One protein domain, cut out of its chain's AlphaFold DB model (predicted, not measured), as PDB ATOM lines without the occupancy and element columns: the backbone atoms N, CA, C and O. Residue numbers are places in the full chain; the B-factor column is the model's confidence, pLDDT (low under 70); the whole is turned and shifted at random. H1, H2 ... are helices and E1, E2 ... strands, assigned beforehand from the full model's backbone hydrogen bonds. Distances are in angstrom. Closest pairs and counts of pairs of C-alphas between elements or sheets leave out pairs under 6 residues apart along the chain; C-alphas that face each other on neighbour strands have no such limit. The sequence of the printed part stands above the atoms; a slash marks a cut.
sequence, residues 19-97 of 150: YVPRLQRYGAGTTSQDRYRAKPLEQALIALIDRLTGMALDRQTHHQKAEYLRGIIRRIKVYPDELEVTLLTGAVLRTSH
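What this domain is: This is residues 19 to 97 of the 150 residues of an uncharacterized protein of Acidovorax citrulli (strain AAC00-1) (UniProt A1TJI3). A small wall of three antiparallel strands, E1 to E3, is covered on one face by the long helix H1, which crosses it slantwise, while the other face is bare; the short helix H2 lies off the sheet, close to H1. A stretch with no named element, residues 19 to 37, loops away beyond the beginning of H1 and makes one end of the longest axis. The printed part has 79 residues with two named helices and three named strands, in the order H1 H2 E1 E2 E3; the sheet runs E1, E2, E3, and the class is mixed, helices and strands. The whole is only just compact, close to loose, with a radius of gyration of the C-alphas of 13.5 A, and its elongated outline spans 42 by 26 by 20 A.

Where its parts are: Start at C-alpha 19, at (68.944, 140.020, 157.693), and read through residues 19 to 37, which hold no named element; their C-alphas lie 10 to 25 A from the mean of all C-alphas. Find C-alpha 38 at (70.839, 135.000, 159.603); from there H1 runs through residues 38 to 53, 22.3 A from first to last C-alpha, and ends at C-alpha 53 at (79.697, 134.732, 180.095). After a short link of 8 residues, look for H2 at residues 62 to 70, 12.3 A long. A tight link of 2 residues leads to E1, residues 73 to 78, 13.8 A long. Next come E2, residues 82 to 87, 15.9 A long, and E3, residues 92 to 96, 13.8 A long, which ends at C-alpha 96 at (83.738, 139.507, 162.875).

How they stand to each other: Begin with the sheet, where you will find a meander, each strand the antiparallel neighbour of the one before: E1, E2, E3. E1 and E2 form a hairpin with 164 degrees between their directions; look at N 77 and O 84, 2.8 A apart, and N 86 and O 75, 2.8 A apart, both within hydrogen-bond range. E2 and E3 form the next hairpin at 154 degrees, with N 85 and O 93 2.8 A apart and N 95 and O 83 3.0 A apart, both within hydrogen-bond range. E1 and E3 are the edge strands, and E2 is the inner strand. Now look at H1, which is on the sheet at a height over the sheet of 9.1 A; helix and sheet make two layers, a helix on one face of a sheet. On the local plane H1 and E2 stand at 50 degrees, and H1 runs slantwise to the strands. It lies over E2 and E3, and only just over E1, with 3 of its 16 C-alphas there. The closest C-alphas of H1 and E3 are those of Leu 48 and Thr 95, 6.7 A apart; those of H1 and E2 are Leu 41 and Leu 83, 7.8 A apart. H2 is not on the sheet and is apart from E2 and E3. H1 and H2 are near each other, with 5 pairs of C-alphas within 10 A. In H1 and H2 every O i to N i+4 pair is within hydrogen-bond range.

The domain as a whole: The two C-alphas farthest apart are those of Ala 28 and Gly 54, at 42.7 A, while the first and last printed C-alphas, those of Tyr 19 and His 97, are 13.0 A apart. Residues 59 to 64, of which 62 to 64 belong to H2, stand free. The printed part has no cut, and no link between named elements is long. Check the B-factor column: the mean pLDDT of the printed part is 76.9, and the 16 residues under 70 are residues 19 to 34.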
ATOM      1  N   TYR A  19      68.993 138.740 156.990       61.56
ATOM      2  CA  TYR A  19      68.944 140.020 157.693       61.56
ATOM      3  C   TYR A  19      69.322 141.152 156.728       61.56
ATOM      4  O   TYR A  19      70.239 141.000 155.921       61.56
ATOM      5  N   VAL A  20      68.606 142.274 156.813       54.88
ATOM      6  CA  VAL A  20      68.904 143.523 156.098       54.88
ATOM      7  C   VAL A  20      69.011 144.623 157.157       54.88
ATOM      8  O   VAL A  20      68.057 144.778 157.932       54.88
ATOM      9  N   PRO A  21      70.129 145.367 157.231       54.56
ATOM     10  CA  PRO A  21      70.300 146.446 158.196       54.56
ATOM     11  C   PRO A  21      69.186 147.493 158.094       54.56
ATOM     12  O   PRO A  21      68.692 147.821 157.014       54.56
ATOM     13  N   ARG A  22      68.789 148.043 159.248       50.34
ATOM     14  CA  ARG A  22      67.621 148.931 159.389       50.34
ATOM     15  C   ARG A  22      67.686 150.189 158.502       50.34
ATOM     16  O   ARG A  22      66.633 150.664 158.104       50.34
ATOM     17  N   LEU A  23      68.888 150.665 158.154       48.78
ATOM     18  CA  LEU A  23      69.107 151.839 157.293       48.78
ATOM     19  C   LEU A  23      68.611 151.652 155.852       48.78
ATOM     20  O   LEU A  23      68.244 152.622 155.207       48.78
ATOM     21  N   GLN A  24      68.564 150.419 155.352       49.19
ATOM     22  CA  GLN A  24      68.207 150.137 153.958       49.19
ATOM     23  C   GLN A  24      66.862 149.412 153.833       49.19
ATOM     24  O   GLN A  24      66.379 149.184 152.733       49.19
ATOM     25  N   ARG A  25      66.211 149.059 154.947       44.53
ATOM     26  CA  ARG A  25      65.099 148.092 154.988       44.53
ATOM     27  C   ARG A  25      63.885 148.442 154.103       44.53
ATOM     28  O   ARG A  25      63.130 147.529 153.782       44.53
ATOM     29  N   TYR A  26      63.711 149.708 153.705       39.38
ATOM     30  CA  TYR A  26      62.529 150.196 152.975       39.38
ATOM     31  C   TYR A  26      62.821 151.231 151.862       39.38
ATOM     32  O   TYR A  26      61.937 152.009 151.520       39.38
ATOM     33  N   GLY A  27      64.031 151.269 151.285       39.88
ATOM     34  CA  GLY A  27      64.396 152.253 150.247       39.88
ATOM     35  C   GLY A  27      64.632 151.663 148.851       39.88
ATOM     36  O   GLY A  27      65.103 150.527 148.718       39.88
ATOM     37  N   ALA A  28      64.370 152.460 147.807       32.81
ATOM     38  CA  ALA A  28      64.906 152.220 146.466       32.81
ATOM     39  C   ALA A  28      66.443 152.168 146.552       32.81
ATOM     40  O   ALA A  28      67.061 153.082 147.087       32.81
ATOM     41  N   GLY A  29      67.051 151.069 146.093       42.16
ATOM     42  CA  GLY A  29      68.492 150.823 146.248       42.16
ATOM     43  C   GLY A  29      68.860 149.679 147.199       42.16
ATOM     44  O   GLY A  29      70.042 149.401 147.360       42.16
ATOM     45  N   THR A  30      67.893 148.955 147.780       46.69
ATOM     46  CA  THR A  30      68.191 147.692 148.480       46.69
ATOM     47  C   THR A  30      68.664 146.631 147.501       46.69
ATOM     48  O   THR A  30      67.870 145.991 146.802       46.69
ATOM     49  N   THR A  31      69.973 146.414 147.444       49.12
ATOM     50  CA  THR A  31      70.543 145.417 146.545       49.12
ATOM     51  C   THR A  31      70.714 144.081 147.259       49.12
ATOM     52  O   THR A  31      70.736 143.967 148.484       49.12
ATOM     53  N   SER A  32      70.846 143.004 146.485       50.62
ATOM     54  CA  SER A  32      71.206 141.692 147.042       50.62
ATOM     55  C   SER A  32      72.545 141.690 147.801       50.62
ATOM     56  O   SER A  32      72.786 140.752 148.559       50.62
ATOM     57  N   GLN A  33      73.369 142.732 147.628       51.78
ATOM     58  CA  GLN A  33      74.671 142.911 148.271       51.78
ATOM     59  C   GLN A  33      74.560 143.339 149.742       51.78
ATOM     60  O   GLN A  33      75.507 143.144 150.500       51.78
ATOM     61  N   ASP A  34      73.393 143.837 150.158       60.50
ATOM     62  CA  ASP A  34      73.105 144.282 151.527       60.50
ATOM     63  C   ASP A  34      72.414 143.206 152.384       60.50
ATOM     64  O   ASP A  34      71.925 143.457 153.490       60.50
ATOM     65  N   ARG A  35      72.317 141.982 151.852       70.75
ATOM     66  CA  ARG A  35      71.691 140.850 152.535       70.75
ATOM     67  C   ARG A  35      72.741 140.063 153.301       70.75
ATOM     68  O   ARG A  35      73.781 139.701 152.758       70.75
ATOM     69  N   TYR A  36      72.403 139.687 154.525       76.56
ATOM     70  CA  TYR A  36      73.229 138.846 155.384       76.56
ATOM     71  C   TYR A  36      72.487 137.553 155.707       76.56
ATOM     72  O   TYR A  36      71.274 137.557 155.900       76.56
ATOM     73  N   ARG A  37      73.186 136.423 155.764       76.38
ATOM     74  CA  ARG A  37      72.616 135.153 156.225       76.38
ATOM     75  C   ARG A  37      72.389 135.230 157.732       76.38
ATOM     76  O   ARG A  37      73.312 135.545 158.472       76.38
ATOM     77  N   ALA A  38      71.181 134.899 158.184       77.94
ATOM     78  CA  ALA A  38      70.839 135.000 159.603       77.94
ATOM     79  C   ALA A  38      71.652 134.025 160.477       77.94
ATOM     80  O   ALA A  38      72.191 134.436 161.496       77.94
ATOM     81  N   LYS A  39      71.828 132.771 160.037       81.06
ATOM     82  CA  LYS A  39      72.539 131.744 160.817       81.06
ATOM     83  C   LYS A  39      73.999 132.118 161.153       81.06
ATOM     84  O   LYS A  39      74.354 132.040 162.320       81.06
ATOM     85  N   PRO A  40      74.844 132.575 160.206       83.62
ATOM     86  CA  PRO A  40      76.194 133.033 160.542       83.62
ATOM     87  C   PRO A  40      76.239 134.254 161.472       83.62
ATOM     88  O   PRO A  40      77.166 134.359 162.268       83.62
ATOM     89  N   LEU A  41      75.258 135.166 161.398       84.31
ATOM     90  CA  LEU A  41      75.169 136.287 162.346       84.31
ATOM     91  C   LEU A  41      74.831 135.795 163.755       84.31
ATOM     92  O   LEU A  41      75.448 136.224 164.723       84.31
ATOM     93  N   GLU A  42      73.868 134.880 163.862       84.88
ATOM     94  CA  GLU A  42      73.470 134.265 165.129       84.88
ATOM     95  C   GLU A  42      74.634 133.498 165.767       84.88
ATOM     96  O   GLU A  42      74.912 133.681 166.946       84.88
ATOM     97  N   GLN A  43      75.382 132.722 164.979       85.88
ATOM     98  CA  GLN A  43      76.575 132.012 165.450       85.88
ATOM     99  C   GLN A  43      77.668 132.967 165.944       85.88
ATOM    100  O   GLN A  43      78.254 132.727 166.995       85.88
ATOM    101  N   ALA A  44      77.930 134.061 165.220       88.56
ATOM    102  CA  ALA A  44      78.907 135.063 165.646       88.56
ATOM    103  C   ALA A  44      78.489 135.751 166.957       88.56
ATOM    104  O   ALA A  44      79.334 136.004 167.816       88.56
ATOM    105  N   LEU A  45      77.188 136.011 167.129       87.69
ATOM    106  CA  LEU A  45      76.635 136.578 168.355       87.69
ATOM    107  C   LEU A  45      76.737 135.606 169.535       87.69
ATOM    108  O   LEU A  45      77.218 135.992 170.595       87.69
ATOM    109  N   ILE A  46      76.313 134.356 169.346       87.69
ATOM    110  CA  ILE A  46      76.384 133.308 170.372       87.69
ATOM    111  C   ILE A  46      77.834 133.113 170.809       87.69
ATOM    112  O   ILE A  46      78.115 133.186 171.996       87.69
ATOM    113  N   ALA A  47      78.765 132.971 169.861       89.19
ATOM    114  CA  ALA A  47      80.181 132.797 170.168       89.19
ATOM    115  C   ALA A  47      80.777 133.986 170.941       89.19
ATOM    116  O   ALA A  47      81.637 133.786 171.795       89.19
ATOM    117  N   LEU A  48      80.342 135.217 170.649       90.12
ATOM    118  CA  LEU A  48      80.768 136.402 171.394       90.12
ATOM    119  C   LEU A  48      80.278 136.345 172.845       90.12
ATOM    120  O   LEU A  48      81.077 136.518 173.761       90.12
ATOM    121  N   ILE A  49      78.982 136.100 173.051       87.75
ATOM    122  CA  ILE A  49      78.393 136.078 174.394       87.75
ATOM    123  C   ILE A  49      78.909 134.881 175.198       87.75
ATOM    124  O   ILE A  49      79.264 135.054 176.357       87.75
ATOM    125  N   ASP A  50      79.064 133.712 174.579       88.69
ATOM    126  CA  ASP A  50      79.615 132.521 175.232       88.69
ATOM    127  C   ASP A  50      81.026 132.741 175.767       88.69
ATOM    128  O   ASP A  50      81.323 132.326 176.885       88.69
ATOM    129  N   ARG A  51      81.890 133.433 175.015       87.38
ATOM    130  CA  ARG A  51      83.240 133.773 175.493       87.38
ATOM    131  C   ARG A  51      83.233 134.769 176.646       87.38
ATOM    132  O   ARG A  51      84.179 134.784 177.423       87.38
ATOM    133  N   LEU A  52      82.207 135.611 176.733       86.94
ATOM    134  CA  LEU A  52      82.097 136.629 177.775       86.94
ATOM    135  C   LEU A  52      81.476 136.087 179.060       86.94
ATOM    136  O   LEU A  52      81.860 136.522 180.138       86.94
ATOM    137  N   THR A  53      80.506 135.178 178.950       85.56
ATOM    138  CA  THR A  53      79.697 134.732 180.095       85.56
ATOM    139  C   THR A  53      79.960 133.287 180.504       85.56
ATOM    140  O   THR A  53      79.553 132.888 181.591       85.56
ATOM    141  N   GLY A  54      80.614 132.485 179.658       84.00
ATOM    142  CA  GLY A  54      80.909 131.074 179.926       84.00
ATOM    143  C   GLY A  54      79.689 130.144 179.910       84.00
ATOM    144  O   GLY A  54      79.821 128.971 180.245       84.00
ATOM    145  N   MET A  55      78.501 130.621 179.515       78.31
ATOM    146  CA  MET A  55      77.237 129.876 179.651       78.31
ATOM    147  C   MET A  55      77.052 128.682 178.703       78.31
ATOM    148  O   MET A  55      76.096 127.921 178.873       78.31
ATOM    149  N   ALA A  56      77.926 128.508 177.707       82.75
ATOM    150  CA  ALA A  56      77.776 127.495 176.660       82.75
ATOM    151  C   ALA A  56      76.366 127.511 176.032       82.75
ATOM    152  O   ALA A  56      75.697 126.476 175.919       82.75
ATOM    153  N   LEU A  57      75.912 128.699 175.621       80.56
ATOM    154  CA  LEU A  57      74.627 128.958 174.977       80.56
ATOM    155  C   LEU A  57      74.389 128.041 173.792       80.56
ATOM    156  O   LEU A  57      73.236 127.754 173.489       80.56
ATOM    157  N   ASP A  58      75.428 127.534 173.134       78.88
ATOM    158  CA  ASP A  58      75.243 126.609 172.024       78.88
ATOM    159  C   ASP A  58      74.475 125.324 172.401       78.88
ATOM    160  O   ASP A  58      73.713 124.807 171.579       78.88
ATOM    161  N   ARG A  59      74.565 124.887 173.666       83.31
ATOM    162  CA  ARG A  59      73.871 123.704 174.215       83.31
ATOM    163  C   ARG A  59      72.422 123.966 174.635       83.31
ATOM    164  O   ARG A  59      71.691 123.022 174.916       83.31
ATOM    165  N   GLN A  60      72.012 125.230 174.699       81.19
ATOM    166  CA  GLN A  60      70.684 125.622 175.165       81.19
ATOM    167  C   GLN A  60      69.629 125.471 174.062       81.19
ATOM    168  O   GLN A  60      69.936 125.457 172.865       81.19
ATOM    169  N   THR A  61      68.354 125.407 174.443       84.56
ATOM    170  CA  THR A  61      67.259 125.454 173.464       84.56
ATOM    171  C   THR A  61      67.161 126.836 172.817       84.56
ATOM    172  O   THR A  61      67.569 127.845 173.391       84.56
ATOM    173  N   HIS A  62      66.566 126.918 171.623       76.88
ATOM    174  CA  HIS A  62      66.396 128.200 170.929       76.88
ATOM    175  C   HIS A  62      65.639 129.245 171.776       76.88
ATOM    176  O   HIS A  62      66.003 130.419 171.774       76.88
ATOM    177  N   HIS A  63      64.623 128.824 172.540       74.19
ATOM    178  CA  HIS A  63      63.877 129.719 173.431       74.19
ATOM    179  C   HIS A  63      64.747 130.277 174.561       74.19
ATOM    180  O   HIS A  63      64.776 131.490 174.754       74.19
ATOM    181  N   GLN A  64      65.503 129.419 175.250       79.94
ATOM    182  CA  GLN A  64      66.397 129.837 176.336       79.94
ATOM    183  C   GLN A  64      67.484 130.796 175.839       79.94
ATOM    184  O   GLN A  64      67.720 131.830 176.460       79.94
ATOM    185  N   LYS A  65      68.092 130.508 174.676       79.44
ATOM    186  CA  LYS A  65      69.054 131.425 174.040       79.44
ATOM    187  C   LYS A  65      68.419 132.792 173.792       79.44
ATOM    188  O   LYS A  65      69.012 133.815 174.116       79.44
ATOM    189  N   ALA A  66      67.213 132.819 173.225       77.44
ATOM    190  CA  ALA A  66      66.534 134.064 172.888       77.44
ATOM    191  C   ALA A  66      66.191 134.906 174.127       77.44
ATOM    192  O   ALA A  66      66.390 136.120 174.096       77.44
ATOM    193  N   GLU A  67      65.697 134.289 175.204       78.69
ATOM    194  CA  GLU A  67      65.422 134.998 176.459       78.69
ATOM    195  C   GLU A  67      66.694 135.564 177.082       78.69
ATOM    196  O   GLU A  67      66.751 136.750 177.403       78.69
ATOM    197  N   TYR A  68      67.745 134.751 177.161       82.56
ATOM    198  CA  TYR A  68      69.019 135.178 177.718       82.56
ATOM    199  C   TYR A  68      69.630 136.347 176.936       82.56
ATOM    200  O   TYR A  68      70.000 137.370 177.508       82.56
ATOM    201  N   LEU A  69      69.667 136.243 175.605       83.94
ATOM    202  CA  LEU A  69      70.187 137.303 174.742       83.94
ATOM    203  C   LEU A  69      69.376 138.602 174.878       83.94
ATOM    204  O   LEU A  69      69.967 139.681 174.884       83.94
ATOM    205  N   ARG A  70      68.046 138.525 175.043       81.56
ATOM    206  CA  ARG A  70      67.198 139.702 175.325       81.56
ATOM    207  C   ARG A  70      67.523 140.349 176.669       81.56
ATOM    208  O   ARG A  70      67.442 141.568 176.775       81.56
ATOM    209  N   GLY A  71      67.900 139.551 177.665       82.62
ATOM    210  CA  GLY A  71      68.259 140.023 179.001       82.62
ATOM    211  C   GLY A  71      69.618 140.719 179.095       82.62
ATOM    212  O   GLY A  71      69.935 141.253 180.152       82.62
ATOM    213  N   ILE A  72      70.431 140.721 178.030       85.94
ATOM    214  CA  ILE A  72      71.799 141.275 178.060       85.94
ATOM    215  C   ILE A  72      72.041 142.257 176.916       85.94
ATOM    216  O   ILE A  72      72.775 143.231 177.081       85.94
ATOM    217  N   ILE A  73      71.439 142.036 175.749       84.81
ATOM    218  CA  ILE A  73      71.714 142.834 174.556       84.81
ATOM    219  C   ILE A  73      70.696 143.961 174.427       84.81
ATOM    220  O   ILE A  73      69.501 143.737 174.257       84.81
ATOM    221  N   ARG A  74      71.201 145.195 174.394       83.81
ATOM    222  CA  ARG A  74      70.407 146.397 174.122       83.81
ATOM    223  C   ARG A  74      70.214 146.632 172.629       83.81
ATOM    224  O   ARG A  74      69.134 147.025 172.187       83.81
ATOM    225  N   ARG A  75      71.279 146.476 171.838       81.75
ATOM    226  CA  ARG A  75      71.276 146.801 170.405       81.75
ATOM    227  C   ARG A  75      72.291 145.962 169.645       81.75
ATOM    228  O   ARG A  75      73.373 145.692 170.144       81.75
ATOM    229  N   ILE A  76      71.956 145.630 168.400       83.44
ATOM    230  CA  ILE A  76      72.874 145.016 167.439       83.44
ATOM    231  C   ILE A  76      72.900 145.883 166.180       83.44
ATOM    232  O   ILE A  76      71.844 146.228 165.638       83.44
ATOM    233  N   LYS A  77      74.097 146.236 165.712       81.88
ATOM    234  CA  LYS A  77      74.333 146.779 164.373       81.88
ATOM    235  C   LYS A  77      75.126 145.760 163.562       81.88
ATOM    236  O   LYS A  77      76.033 145.117 164.081       81.88
ATOM    237  N   VAL A  78      74.757 145.622 162.295       80.81
ATOM    238  CA  VAL A  78      75.391 144.694 161.354       80.81
ATOM    239  C   VAL A  78      76.080 145.515 160.278       80.81
ATOM    240  O   VAL A  78      75.415 146.292 159.587       80.81
ATOM    241  N   TYR A  79      77.388 145.337 160.159       80.31
ATOM    242  CA  TYR A  79      78.237 145.912 159.123       80.31
ATOM    243  C   TYR A  79      78.649 144.808 158.128       80.31
ATOM    244  O   TYR A  79      78.280 143.649 158.320       80.31
ATOM    245  N   PRO A  80      79.364 145.119 157.030       79.19
ATOM    246  CA  PRO A  80      79.735 144.118 156.028       79.19
ATOM    247  C   PRO A  80      80.465 142.892 156.588       79.19
ATOM    248  O   PRO A  80      80.115 141.768 156.215       79.19
ATOM    249  N   ASP A  81      81.403 143.117 157.508       83.00
ATOM    250  CA  ASP A  81      82.320 142.090 158.008       83.00
ATOM    251  C   ASP A  81      82.324 141.985 159.545       83.00
ATOM    252  O   ASP A  81      82.995 141.118 160.107       83.00
ATOM    253  N   GLU A  82      81.547 142.826 160.237       87.25
ATOM    254  CA  GLU A  82      81.499 142.890 161.699       87.25
ATOM    255  C   GLU A  82      80.086 143.127 162.259       87.25
ATOM    256  O   GLU A  82      79.217 143.764 161.662       87.25
ATOM    257  N   LEU A  83      79.872 142.611 163.465       85.69
ATOM    258  CA  LEU A  83      78.741 142.888 164.334       85.69
ATOM    259  C   LEU A  83      79.207 143.818 165.448       85.69
ATOM    260  O   LEU A  83      80.185 143.517 166.127       85.69
ATOM    261  N   GLU A  84      78.460 144.891 165.690       86.00
ATOM    262  CA  GLU A  84      78.590 145.709 166.895       86.00
ATOM    263  C   GLU A  84      77.399 145.420 167.809       86.00
ATOM    264  O   GLU A  84      76.241 145.626 167.437       86.00
ATOM    265  N   VAL A  85      77.691 144.924 169.006       86.94
ATOM    266  CA  VAL A  85      76.712 144.518 170.011       86.94
ATOM    267  C   VAL A  85      76.843 145.458 171.198       86.94
ATOM    268  O   VAL A  85      77.872 145.502 171.866       86.94
ATOM    269  N   THR A  86      75.795 146.227 171.461       86.44
ATOM    270  CA  THR A  86      75.687 147.061 172.657       86.44
ATOM    271  C   THR A  86      74.951 146.272 173.726       86.44
ATOM    272  O   THR A  86      73.794 145.887 173.525       86.44
ATOM    273  N   LEU A  87      75.604 146.049 174.862       88.56
ATOM    274  CA  LEU A  87      74.997 145.420 176.028       88.56
ATOM    275  C   LEU A  87      74.108 146.417 176.785       88.56
ATOM    276  O   LEU A  87      74.214 147.633 176.611       88.56
ATOM    277  N   LEU A  88      73.230 145.914 177.651       86.31
ATOM    278  CA  LEU A  88      72.404 146.741 178.537       86.31
ATOM    279  C   LEU A  88      73.244 147.574 179.509       86.31
ATOM    280  O   LEU A  88      72.848 148.687 179.836       86.31
ATOM    281  N   THR A  89      74.435 147.094 179.872       89.50
ATOM    282  CA  THR A  89      75.422 147.834 180.676       89.50
ATOM    283  C   THR A  89      76.011 149.050 179.954       89.50
ATOM    284  O   THR A  89      76.701 149.852 180.570       89.50
ATOM    285  N   GLY A  90      75.777 149.191 178.644       88.94
ATOM    286  CA  GLY A  90      76.380 150.224 177.801       88.94
ATOM    287  C   GLY A  90      77.697 149.802 177.147       88.94
ATOM    288  O   GLY A  90      78.139 150.475 176.217       88.94
ATOM    289  N   ALA A  91      78.284 148.671 177.554       90.88
ATOM    290  CA  ALA A  91      79.476 148.130 176.910       90.88
ATOM    291  C   ALA A  91      79.214 147.832 175.425       90.88
ATOM    292  O   ALA A  91      78.168 147.290 175.056       90.88
ATOM    293  N   VAL A  92      80.181 148.181 174.578       92.44
ATOM    294  CA  VAL A  92      80.125 147.946 173.134       92.44
ATOM    295  C   VAL A  92      81.169 146.910 172.770       92.44
ATOM    296  O   VAL A  92      82.353 147.076 173.041       92.44
ATOM    297  N   LEU A  93      80.711 145.839 172.138       91.69
ATOM    298  CA  LEU A  93      81.530 144.707 171.748       91.69
ATOM    299  C   LEU A  93      81.468 144.536 170.241       91.69
ATOM    300  O   LEU A  93      80.417 144.746 169.631       91.69
ATOM    301  N   ARG A  94      82.586 144.131 169.646       91.94
ATOM    302  CA  ARG A  94      82.671 143.866 168.212       91.94
ATOM    303  C   ARG A  94      83.118 142.443 167.949       91.94
ATOM    304  O   ARG A  94      83.965 141.908 168.659       91.94
ATOM    305  N   THR A  95      82.531 141.828 166.932       91.81
ATOM    306  CA  THR A  95      82.918 140.491 166.478       91.81
ATOM    307  C   THR A  95      82.791 140.386 164.967       91.81
ATOM    308  O   THR A  95      81.851 140.914 164.375       91.81
ATOM    309  N   SER A  96      83.738 139.710 164.325       91.31
ATOM    310  CA  SER A  96      83.738 139.507 162.875       91.31
ATOM    311  C   SER A  96      82.701 138.470 162.436       91.31
ATOM    312  O   SER A  96      82.421 137.520 163.172       91.31
ATOM    313  N   HIS A  97      82.201 138.569 161.201       87.81
ATOM    314  CA  HIS A  97      81.349 137.537 160.607       87.81
ATOM    315  C   HIS A  97      81.525 137.371 159.095       87.81
ATOM    316  O   HIS A  97      81.763 138.322 158.360       87.81
TER     317      HIS A  97